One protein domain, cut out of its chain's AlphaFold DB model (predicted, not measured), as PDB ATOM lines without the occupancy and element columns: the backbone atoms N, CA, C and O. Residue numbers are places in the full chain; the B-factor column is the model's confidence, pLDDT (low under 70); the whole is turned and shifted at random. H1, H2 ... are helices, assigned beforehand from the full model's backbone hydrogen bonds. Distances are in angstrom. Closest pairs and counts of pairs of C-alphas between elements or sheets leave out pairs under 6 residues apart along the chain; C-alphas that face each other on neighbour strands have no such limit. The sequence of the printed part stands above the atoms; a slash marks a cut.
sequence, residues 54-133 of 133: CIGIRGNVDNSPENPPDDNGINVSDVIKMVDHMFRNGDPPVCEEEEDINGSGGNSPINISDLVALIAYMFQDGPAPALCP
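Overview. This is residues 54 to 133 of the 133 residues of an uncharacterized protein of candidate division Zixibacteria bacterium (UniProt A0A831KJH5). With little regular structure, this is a pair of helices, H1 and H3, side by side and running opposite ways, with loops and the short H2 near them. The printed part has 80 residues, 29 of them in three named helices, H1, H2, H3 in chain order; the class is all helix, with no named strand. It is compact, radius of gyration of the C-alphas 11.3 A, and spans 30 by 25 by 21 A.

Along the chain. Residues 54 to 75 hold no named element. H1, residues 76 to 88, begins at C-alpha 76 (26.082, 40.275, 22.834) and is 17.2 A long. H2 is residues 96 to 99. H3, residues 112 to 123, is 16.6 A long and ends at C-alpha 123 (32.707, 43.874, 29.559).

Arrangement. Residues 79 to 83 of H1 touch residues 115 to 119 of H3, at a shallow tilt of 21 degrees, opposite ways; the closest C-alphas, of Met 82 and Leu 115, are 6.8 A apart. H2 is close to but not clearly touching H1, closest C-alphas Met 82 and Glu 99 at 7.3 A, and likewise H3, Glu 99 and Asp 114 at 7.0 A. In H1 and H3 every O i to N i+4 pair is within hydrogen-bond range; H2 is too short for one.

Size, cuts and confidence. The farthest C-alphas, Pro 68 and Asn 107, are 34.5 A apart. The printed part has no cut. The link H2 to H3 is long. pLDDT is under 70 at residues 66 to 70 and 106 to 108.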
ATOM      1  N   CYS A  54      16.145  54.488  18.412       80.81
ATOM      2  CA  CYS A  54      16.846  54.888  19.628       80.81
ATOM      3  C   CYS A  54      15.916  55.407  20.740       80.81
ATOM      4  O   CYS A  54      15.394  56.525  20.688       80.81
ATOM      5  N   ILE A  55      15.745  54.599  21.796       83.25
ATOM      6  CA  ILE A  55      15.030  54.970  23.028       83.25
ATOM      7  C   ILE A  55      16.003  54.972  24.202       83.25
ATOM      8  O   ILE A  55      16.633  53.969  24.519       83.25
ATOM      9  N   GLY A  56      16.069  56.093  24.922       87.12
ATOM     10  CA  GLY A  56      16.911  56.221  26.111       87.12
ATOM     11  C   GLY A  56      18.389  56.365  25.754       87.12
ATOM     12  O   GLY A  56      18.844  57.487  25.524       87.12
ATOM     13  N   ILE A  57      19.129  55.259  25.744       91.00
ATOM     14  CA  ILE A  57      20.546  55.195  25.362       91.00
ATOM     15  C   ILE A  57      20.719  54.370  24.087       91.00
ATOM     16  O   ILE A  57      19.923  53.480  23.821       91.00
ATOM     17  N   ARG A  58      21.780  54.667  23.335       93.38
ATOM     18  CA  ARG A  58      22.204  53.880  22.170       93.38
ATOM     19  C   ARG A  58      22.736  52.502  22.565       93.38
ATOM     20  O   ARG A  58      23.210  52.328  23.683       93.38
ATOM     21  N   GLY A  59      22.801  51.583  21.613       93.19
ATOM     22  CA  GLY A  59      23.512  50.311  21.709       93.19
ATOM     23  C   GLY A  59      22.691  49.073  21.374       93.19
ATOM     24  O   GLY A  59      23.283  47.998  21.290       93.19
ATOM     25  N   ASN A  60      21.387  49.207  21.135       92.38
ATOM     26  CA  ASN A  60      20.522  48.127  20.663       92.38
ATOM     27  C   ASN A  60      20.562  48.051  19.126       92.38
ATOM     28  O   ASN A  60      19.597  48.336  18.410       92.38
ATOM     29  N   VAL A  61      21.748  47.736  18.608       92.31
ATOM     30  CA  VAL A  61      22.089  47.733  17.179       92.31
ATOM     31  C   VAL A  61      21.291  46.686  16.402       92.31
ATOM     32  O   VAL A  61      20.978  46.882  15.222       92.31
ATOM     33  N   ASP A  62      20.962  45.556  17.029       90.19
ATOM     34  CA  ASP A  62      20.176  44.502  16.391       90.19
ATOM     35  C   ASP A  62      18.653  44.696  16.514       90.19
ATOM     36  O   ASP A  62      17.890  43.908  15.941       90.19
ATOM     37  N   ASN A  63      18.219  45.776  17.177       86.44
ATOM     38  CA  ASN A  63      16.821  46.112  17.433       86.44
ATOM     39  C   ASN A  63      16.078  44.976  18.162       86.44
ATOM     40  O   ASN A  63      14.922  44.647  17.857       86.44
ATOM     41  N   SER A  64      16.766  44.334  19.106       84.38
ATOM     42  CA  SER A  64      16.189  43.331  19.986       84.38
ATOM     43  C   SER A  64      15.127  43.952  20.908       84.38
ATOM     44  O   SER A  64      15.229  45.103  21.335       84.38
ATOM     45  N   PRO A  65      14.038  43.226  21.210       76.50
ATOM     46  CA  PRO A  65      13.014  43.726  22.118       76.50
ATOM     47  C   PRO A  65      13.544  43.804  23.561       76.50
ATOM     48  O   PRO A  65      14.066  42.815  24.066       76.50
ATOM     49  N   GLU A  66      13.307  44.930  24.245       66.12
ATOM     50  CA  GLU A  66      13.707  45.228  25.642       66.12
ATOM     51  C   GLU A  66      12.966  44.388  26.714       66.12
ATOM     52  O   GLU A  66      12.422  44.916  27.686       66.12
ATOM     53  N   ASN A  67      12.828  43.073  26.532       53.25
ATOM     54  CA  ASN A  67      12.079  42.225  27.462       53.25
ATOM     55  C   ASN A  67      12.907  41.034  27.976       53.25
ATOM     56  O   ASN A  67      13.068  40.055  27.239       53.25
ATOM     57  N   PRO A  68      13.329  41.033  29.262       52.75
ATOM     58  CA  PRO A  68      13.096  42.054  30.300       52.75
ATOM     59  C   PRO A  68      13.854  43.379  30.030       52.75
ATOM     60  O   PRO A  68      14.684  43.414  29.135       52.75
ATOM     61  N   PRO A  69      13.556  44.476  30.757       55.25
ATOM     62  CA  PRO A  69      14.081  45.821  30.474       55.25
ATOM     63  C   PRO A  69      15.530  46.035  30.952       55.25
ATOM     64  O   PRO A  69      15.842  47.088  31.512       55.25
ATOM     65  N   ASP A  70      16.406  45.036  30.831       61.06
ATOM     66  CA  ASP A  70      17.818  45.210  31.159       61.06
ATOM     67  C   ASP A  70      18.557  45.958  30.038       61.06
ATOM     68  O   ASP A  70      18.393  45.685  28.852       61.06
ATOM     69  N   ASP A  71      19.314  46.982  30.446       70.00
ATOM     70  CA  ASP A  71      20.250  47.760  29.629       70.00
ATOM     71  C   ASP A  71      19.730  48.205  28.247       70.00
ATOM     72  O   ASP A  71      20.475  48.207  27.274       70.00
ATOM     73  N   ASN A  72      18.455  48.602  28.139       79.06
ATOM     74  CA  ASN A  72      17.831  49.061  26.885       79.06
ATOM     75  C   ASN A  72      17.942  48.051  25.717       79.06
ATOM     76  O   ASN A  72      17.958  48.434  24.550       79.06
ATOM     77  N   GLY A  73      18.010  46.748  26.023       86.38
ATOM     78  CA  GLY A  73      18.166  45.689  25.022       86.38
ATOM     79  C   GLY A  73      19.618  45.406  24.619       86.38
ATOM     80  O   GLY A  73      19.853  44.476  23.849       86.38
ATOM     81  N   ILE A  74      20.595  46.131  25.177       91.31
ATOM     82  CA  ILE A  74      22.017  45.938  24.877       91.31
ATOM     83  C   ILE A  74      22.477  44.559  25.342       91.31
ATOM     84  O   ILE A  74      22.491  44.234  26.530       91.31
ATOM     85  N   ASN A  75      22.931  43.745  24.398       91.75
ATOM     86  CA  ASN A  75      23.446  42.418  24.658       91.75
ATOM     87  C   ASN A  75      24.508  41.998  23.616       91.75
ATOM     88  O   ASN A  75      25.008  42.777  22.809       91.75
ATOM     89  N   VAL A  76      24.965  40.742  23.678       93.94
ATOM     90  CA  VAL A  76      26.082  40.275  22.834       93.94
ATOM     91  C   VAL A  76      25.732  40.216  21.344       93.94
ATOM     92  O   VAL A  76      26.638  40.250  20.508       93.94
ATOM     93  N   SER A  77      24.448  40.122  20.991       93.44
ATOM     94  CA  SER A  77      24.020  40.138  19.594       93.44
ATOM     95  C   SER A  77      24.290  41.484  18.920       93.44
ATOM     96  O   SER A  77      24.665  41.478  17.746       93.44
ATOM     97  N   ASP A  78      24.251  42.597  19.656       94.25
ATOM     98  CA  ASP A  78      24.577  43.935  19.144       94.25
ATOM     99  C   ASP A  78      26.034  44.035  18.692       94.25
ATOM    100  O   ASP A  78      26.336  44.477  17.583       94.25
ATOM    101  N   VAL A  79      26.958  43.506  19.503       95.50
ATOM    102  CA  VAL A  79      28.386  43.434  19.153       95.50
ATOM    103  C   VAL A  79      28.594  42.582  17.901       95.50
ATOM    104  O   VAL A  79      29.380  42.939  17.022       95.50
ATOM    105  N   ILE A  80      27.897  41.445  17.798       95.38
ATOM    106  CA  ILE A  80      27.977  40.576  16.617       95.38
ATOM    107  C   ILE A  80      27.448  41.313  15.381       95.38
ATOM    108  O   ILE A  80      28.073  41.228  14.322       95.38
ATOM    109  N   LYS A  81      26.340  42.048  15.518       94.69
ATOM    110  CA  LYS A  81      25.718  42.815  14.439       94.69
ATOM    111  C   LYS A  81      26.629  43.943  13.946       94.69
ATOM    112  O   LYS A  81      26.850  44.019  12.738       94.69
ATOM    113  N   MET A  82      27.250  44.712  14.846       95.00
ATOM    114  CA  MET A  82      28.249  45.732  14.481       95.00
ATOM    115  C   MET A  82      29.459  45.129  13.768       95.00
ATOM    116  O   MET A  82      29.927  45.656  12.763       95.00
ATOM    117  N   VAL A  83      29.988  44.004  14.262       96.00
ATOM    118  CA  VAL A  83      31.135  43.338  13.623       96.00
ATOM    119  C   VAL A  83      30.780  42.864  12.213       96.00
ATOM    120  O   VAL A  83      31.605  42.967  11.301       96.00
ATOM    121  N   ASP A  84      29.573  42.335  12.021       95.88
ATOM    122  CA  ASP A  84      29.101  41.886  10.714       95.88
ATOM    123  C   ASP A  84      28.948  43.060   9.737       95.88
ATOM    124  O   ASP A  84      29.494  43.019   8.629       95.88
ATOM    125  N   HIS A  85      28.310  44.144  10.176       92.25
ATOM    126  CA  HIS A  85      28.167  45.366   9.389       92.25
ATOM    127  C   HIS A  85      29.534  45.978   9.025       92.25
ATOM    128  O   HIS A  85      29.829  46.170   7.843       92.25
ATOM    129  N   MET A  86      30.423  46.184  10.002       93.06
ATOM    130  CA  MET A  86      31.710  46.859   9.791       93.06
ATOM    131  C   MET A  86      32.733  46.046   8.989       93.06
ATOM    132  O   MET A  86      33.536  46.622   8.254       93.06
ATOM    133  N   PHE A  87      32.766  44.719   9.151       95.06
ATOM    134  CA  PHE A  87      33.881  43.903   8.646       95.06
ATOM    135  C   PHE A  87      33.483  42.815   7.655       95.06
ATOM    136  O   PHE A  87      34.364  42.219   7.029       95.06
ATOM    137  N   ARG A  88      32.189  42.518   7.512       92.94
ATOM    138  CA  ARG A  88      31.708  41.423   6.655       92.94
ATOM    139  C   ARG A  88      30.769  41.886   5.550       92.94
ATOM    140  O   ARG A  88      30.264  41.043   4.814       92.94
ATOM    141  N   ASN A  89      30.615  43.201   5.372       87.25
ATOM    142  CA  ASN A  89      29.609  43.797   4.490       87.25
ATOM    143  C   ASN A  89      28.196  43.292   4.833       87.25
ATOM    144  O   ASN A  89      27.413  42.994   3.930       87.25
ATOM    145  N   GLY A  90      27.915  43.121   6.128       85.69
ATOM    146  CA  GLY A  90      26.586  42.777   6.617       85.69
ATOM    147  C   GLY A  90      25.578  43.888   6.332       85.69
ATOM    148  O   GLY A  90      25.950  45.018   6.007       85.69
ATOM    149  N   ASP A  91      24.292  43.558   6.456       86.56
ATOM    150  CA  ASP A  91      23.219  44.530   6.238       86.56
ATOM    151  C   ASP A  91      23.363  45.729   7.193       86.56
ATOM    152  O   ASP A  91      23.664  45.504   8.376       86.56
ATOM    153  N   PRO A  92      23.093  46.961   6.715       82.12
ATOM    154  CA  PRO A  92      23.118  48.159   7.548       82.12
ATOM    155  C   PRO A  92      22.142  48.042   8.731       82.12
ATOM    156  O   PRO A  92      21.185  47.253   8.671       82.12
ATOM    157  N   PRO A  93      22.374  48.795   9.819       79.50
ATOM    158  CA  PRO A  93      21.502  48.776  10.985       79.50
ATOM    159  C   PRO A  93      20.107  49.301  10.624       79.50
ATOM    160  O   PRO A  93      19.929  50.111   9.714       79.50
ATOM    161  N   VAL A  94      19.100  48.846  11.370       81.00
ATOM    162  CA  VAL A  94      17.725  49.358  11.234       81.00
ATOM    163  C   VAL A  94      17.635  50.807  11.726       81.00
ATOM    164  O   VAL A  94      16.836  51.586  11.208       81.00
ATOM    165  N   CYS A  95      18.471  51.159  12.704       84.88
ATOM    166  CA  CYS A  95      18.605  52.487  13.284       84.88
ATOM    167  C   CYS A  95      20.091  52.856  13.327       84.88
ATOM    168  O   CYS A  95      20.865  52.215  14.033       84.88
ATOM    169  N   GLU A  96      20.495  53.867  12.557       88.44
ATOM    170  CA  GLU A  96      21.895  54.316  12.532       88.44
ATOM    171  C   GLU A  96      22.293  54.970  13.859       88.44
ATOM    172  O   GLU A  96      23.445  54.867  14.279       88.44
ATOM    173  N   GLU A  97      21.339  55.599  14.553       89.06
ATOM    174  CA  GLU A  97      21.566  56.211  15.857       89.06
ATOM    175  C   GLU A  97      21.996  55.179  16.902       89.06
ATOM    176  O   GLU A  97      22.856  55.498  17.714       89.06
ATOM    177  N   GLU A  98      21.457  53.957  16.862       91.81
ATOM    178  CA  GLU A  98      21.827  52.863  17.773       91.81
ATOM    179  C   GLU A  98      23.264  52.367  17.563       91.81
ATOM    180  O   GLU A  98      23.854  51.806  18.481       91.81
ATOM    181  N   GLU A  99      23.851  52.591  16.382       93.44
ATOM    182  CA  GLU A  99      25.198  52.126  16.031       93.44
ATOM    183  C   GLU A  99      26.290  53.210  16.210       93.44
ATOM    184  O   GLU A  99      27.476  52.887  16.292       93.44
ATOM    185  N   ASP A 100      25.910  54.486  16.357       94.44
ATOM    186  CA  ASP A 100      26.782  55.609  16.773       94.44
ATOM    187  C   ASP A 100      26.923  55.653  18.304       94.44
ATOM    188  O   ASP A 100      26.544  56.624  18.954       94.44
ATOM    189  N   ILE A 101      27.404  54.563  18.907       95.94
ATOM    190  CA  ILE A 101      27.405  54.296  20.358       95.94
ATOM    191  C   ILE A 101      27.909  55.479  21.198       95.94
ATOM    192  O   ILE A 101      27.368  55.763  22.274       95.94
ATOM    193  N   ASN A 102      28.945  56.178  20.732       94.81
ATOM    194  CA  ASN A 102      29.517  57.315  21.455       94.81
ATOM    195  C   ASN A 102      28.839  58.667  21.144       94.81
ATOM    196  O   ASN A 102      29.185  59.674  21.768       94.81
ATOM    197  N   GLY A 103      27.866  58.691  20.232       92.94
ATOM    198  CA  GLY A 103      27.106  59.871  19.832       92.94
ATOM    199  C   GLY A 103      27.950  60.909  19.097       92.94
ATOM    200  O   GLY A 103      27.743  62.111  19.291       92.94
ATOM    201  N   SER A 104      28.934  60.470  18.311       89.38
ATOM    202  CA  SER A 104      29.862  61.345  17.596       89.38
ATOM    203  C   SER A 104      29.167  62.215  16.550       89.38
ATOM    204  O   SER A 104      29.596  63.353  16.315       89.38
ATOM    205  N   GLY A 105      28.084  61.712  15.948       79.19
ATOM    206  CA  GLY A 105      27.390  62.366  14.849       79.19
ATOM    207  C   GLY A 105      28.294  62.667  13.641       79.19
ATOM    208  O   GLY A 105      29.388  62.132  13.463       79.19
ATOM    209  N   GLY A 106      27.846  63.580  12.775       67.44
ATOM    210  CA  GLY A 106      28.640  64.071  11.641       67.44
ATOM    211  C   GLY A 106      28.499  63.247  10.352       67.44
ATOM    212  O   GLY A 106      27.491  62.591  10.128       67.44
ATOM    213  N   ASN A 107      29.490  63.343   9.453       64.69
ATOM    214  CA  ASN A 107      29.417  62.765   8.095       64.69
ATOM    215  C   ASN A 107      29.692  61.247   8.038       64.69
ATOM    216  O   ASN A 107      29.375  60.606   7.040       64.69
ATOM    217  N   SER A 108      30.322  60.691   9.074       69.25
ATOM    218  CA  SER A 108      30.521  59.249   9.276       69.25
ATOM    219  C   SER A 108      30.406  58.961  10.773       69.25
ATOM    220  O   SER A 108      31.437  58.874  11.440       69.25
ATOM    221  N   PRO A 109      29.170  58.897  11.298       82.50
ATOM    222  CA  PRO A 109      28.935  58.715  12.726       82.50
ATOM    223  C   PRO A 109      29.394  57.325  13.194       82.50
ATOM    224  O   PRO A 109      30.109  57.209  14.175       82.50
ATOM    225  N   ILE A 110      29.125  56.278  12.411       92.12
ATOM    226  CA  ILE A 110      29.432  54.890  12.778       92.12
ATOM    227  C   ILE A 110      30.877  54.531  12.403       92.12
ATOM    228  O   ILE A 110      31.251  54.531  11.225       92.12
ATOM    229  N   ASN A 111      31.711  54.209  13.393       92.88
ATOM    230  CA  ASN A 111      33.121  53.872  13.196       92.88
ATOM    231  C   ASN A 111      33.682  52.943  14.298       92.88
ATOM    232  O   ASN A 111      33.007  52.557  15.243       92.88
ATOM    233  N   ILE A 112      34.964  52.560  14.199       95.44
ATOM    234  CA  ILE A 112      35.571  51.581  15.123       95.44
ATOM    235  C   ILE A 112      35.524  51.998  16.601       95.44
ATOM    236  O   ILE A 112      35.562  51.138  17.482       95.44
ATOM    237  N   SER A 113      35.455  53.300  16.890       96.38
ATOM    238  CA  SER A 113      35.355  53.778  18.267       96.38
ATOM    239  C   SER A 113      34.014  53.433  18.915       96.38
ATOM    240  O   SER A 113      33.984  53.243  20.129       96.38
ATOM    241  N   ASP A 114      32.954  53.249  18.128       97.06
ATOM    242  CA  ASP A 114      31.638  52.834  18.611       97.06
ATOM    243  C   ASP A 114      31.648  51.378  19.070       97.06
ATOM    244  O   ASP A 114      31.231  51.067  20.184       97.06
ATOM    245  N   LEU A 115      32.248  50.487  18.273       96.94
ATOM    246  CA  LEU A 115      32.405  49.079  18.646       96.94
ATOM    247  C   LEU A 115      33.260  48.929  19.914       96.94
ATOM    248  O   LEU A 115      32.960  48.114  20.787       96.94
ATOM    249  N   VAL A 116      34.328  49.723  20.033       97.31
ATOM    250  CA  VAL A 116      35.163  49.744  21.243       97.31
ATOM    251  C   VAL A 116      34.373  50.261  22.448       97.31
ATOM    252  O   VAL A 116      34.507  49.691  23.530       97.31
ATOM    253  N   ALA A 117      33.543  51.294  22.274       97.38
ATOM    254  CA  ALA A 117      32.701  51.830  23.340       97.38
ATOM    255  C   ALA A 117      31.668  50.801  23.827       97.38
ATOM    256  O   ALA A 117      31.546  50.602  25.036       97.38
ATOM    257  N   LEU A 118      31.008  50.084  22.912       96.38
ATOM    258  CA  LEU A 118      30.038  49.044  23.261       96.38
ATOM    259  C   LEU A 118      30.698  47.889  24.029       96.38
ATOM    260  O   LEU A 118      30.214  47.480  25.082       96.38
ATOM    261  N   ILE A 119      31.861  47.413  23.568       97.19
ATOM    262  CA  ILE A 119      32.633  46.373  24.269       97.19
ATOM    263  C   ILE A 119      33.068  46.849  25.663       97.19
ATOM    264  O   ILE A 119      33.035  46.069  26.618       97.19
ATOM    265  N   ALA A 120      33.493  48.109  25.790       97.75
ATOM    266  CA  ALA A 120      33.919  48.666  27.067       97.75
ATOM    267  C   ALA A 120      32.757  48.737  28.065       97.75
ATOM    268  O   ALA A 120      32.917  48.305  29.207       97.75
ATOM    269  N   TYR A 121      31.590  49.222  27.632       95.56
ATOM    270  CA  TYR A 121      30.374  49.248  28.446       95.56
ATOM    271  C   TYR A 121      29.980  47.841  28.916       95.56
ATOM    272  O   TYR A 121      29.797  47.620  30.110       95.56
ATOM    273  N   MET A 122      29.948  46.869  28.002       94.19
ATOM    274  CA  MET A 122      29.470  45.517  28.305       94.19
ATOM    275  C   MET A 122      30.417  44.670  29.164       94.19
ATOM    276  O   MET A 122      29.963  43.810  29.915       94.19
ATOM    277  N   PHE A 123      31.735  44.837  29.016       95.56
ATOM    278  CA  PHE A 123      32.707  43.874  29.559       95.56
ATOM    279  C   PHE A 123      33.822  44.494  30.403       95.56
ATOM    280  O   PHE A 123      34.662  43.755  30.920       95.56
ATOM    281  N   GLN A 124      33.891  45.824  30.504       96.19
ATOM    282  CA  GLN A 124      35.027  46.521  31.122       96.19
ATOM    283  C   GLN A 124      34.606  47.647  32.073       96.19
ATOM    284  O   GLN A 124      35.424  48.520  32.360       96.19
ATOM    285  N   ASP A 125      33.354  47.639  32.545       92.50
ATOM    286  CA  ASP A 125      32.778  48.703  33.381       92.50
ATOM    287  C   ASP A 125      32.974  50.105  32.758       92.50
ATOM    288  O   ASP A 125      33.247  51.096  33.442       92.50
ATOM    289  N   GLY A 126      32.901  50.172  31.425       94.62
ATOM    290  CA  GLY A 126      33.038  51.404  30.661       94.62
ATOM    291  C   GLY A 126      31.841  52.349  30.830       94.62
ATOM    292  O   GLY A 126      30.812  51.973  31.395       94.62
ATOM    293  N   PRO A 127      31.950  53.597  30.340       95.75
ATOM    294  CA  PRO A 127      30.837  54.541  30.357       95.75
ATOM    295  C   PRO A 127      29.613  53.990  29.616       95.75
ATOM    296  O   PRO A 127      29.763  53.303  28.609       95.75
ATOM    297  N   ALA A 128      28.416  54.348  30.086       94.75
ATOM    298  CA  ALA A 128      27.186  54.060  29.358       94.75
ATOM    299  C   ALA A 128      27.190  54.745  27.972       94.75
ATOM    300  O   ALA A 128      27.742  55.848  27.851       94.75
ATOM    301  N   PRO A 129      26.567  54.128  26.952       95.50
ATOM    302  CA  PRO A 129      26.366  54.736  25.641       95.50
ATOM    303  C   PRO A 129      25.686  56.105  25.690       95.50
ATOM    304  O   PRO A 129      24.988  56.462  26.646       95.50
ATOM    305  N   ALA A 130      25.880  56.889  24.632       94.75
ATOM    306  CA  ALA A 130      25.313  58.226  24.545       94.75
ATOM    307  C   ALA A 130      23.773  58.192  24.439       94.75
ATOM    308  O   ALA A 130      23.197  57.285  23.840       94.75
ATOM    309  N   LEU A 131      23.106  59.222  24.971       91.25
ATOM    310  CA  LEU A 131      21.642  59.363  24.936       91.25
ATOM    311  C   LEU A 131      21.110  59.560  23.517       91.25
ATOM    312  O   LEU A 131      21.681  60.343  22.754       91.25
ATOM    313  N   CYS A 132      19.988  58.922  23.204       87.69
ATOM    314  CA  CYS A 132      19.294  59.092  21.930       87.69
ATOM    315  C   CYS A 132      18.900  60.570  21.668       87.69
ATOM    316  O   CYS A 132      18.660  61.296  22.640       87.69
ATOM    317  N   PRO A 133      18.874  61.031  20.396       80.31
ATOM    318  CA  PRO A 133      18.529  62.413  20.022       80.31
ATOM    319  C   PRO A 133      17.106  62.867  20.381       80.31
ATOM    320  O   PRO A 133      16.184  62.022  20.412       80.31
TER     321      PRO A 133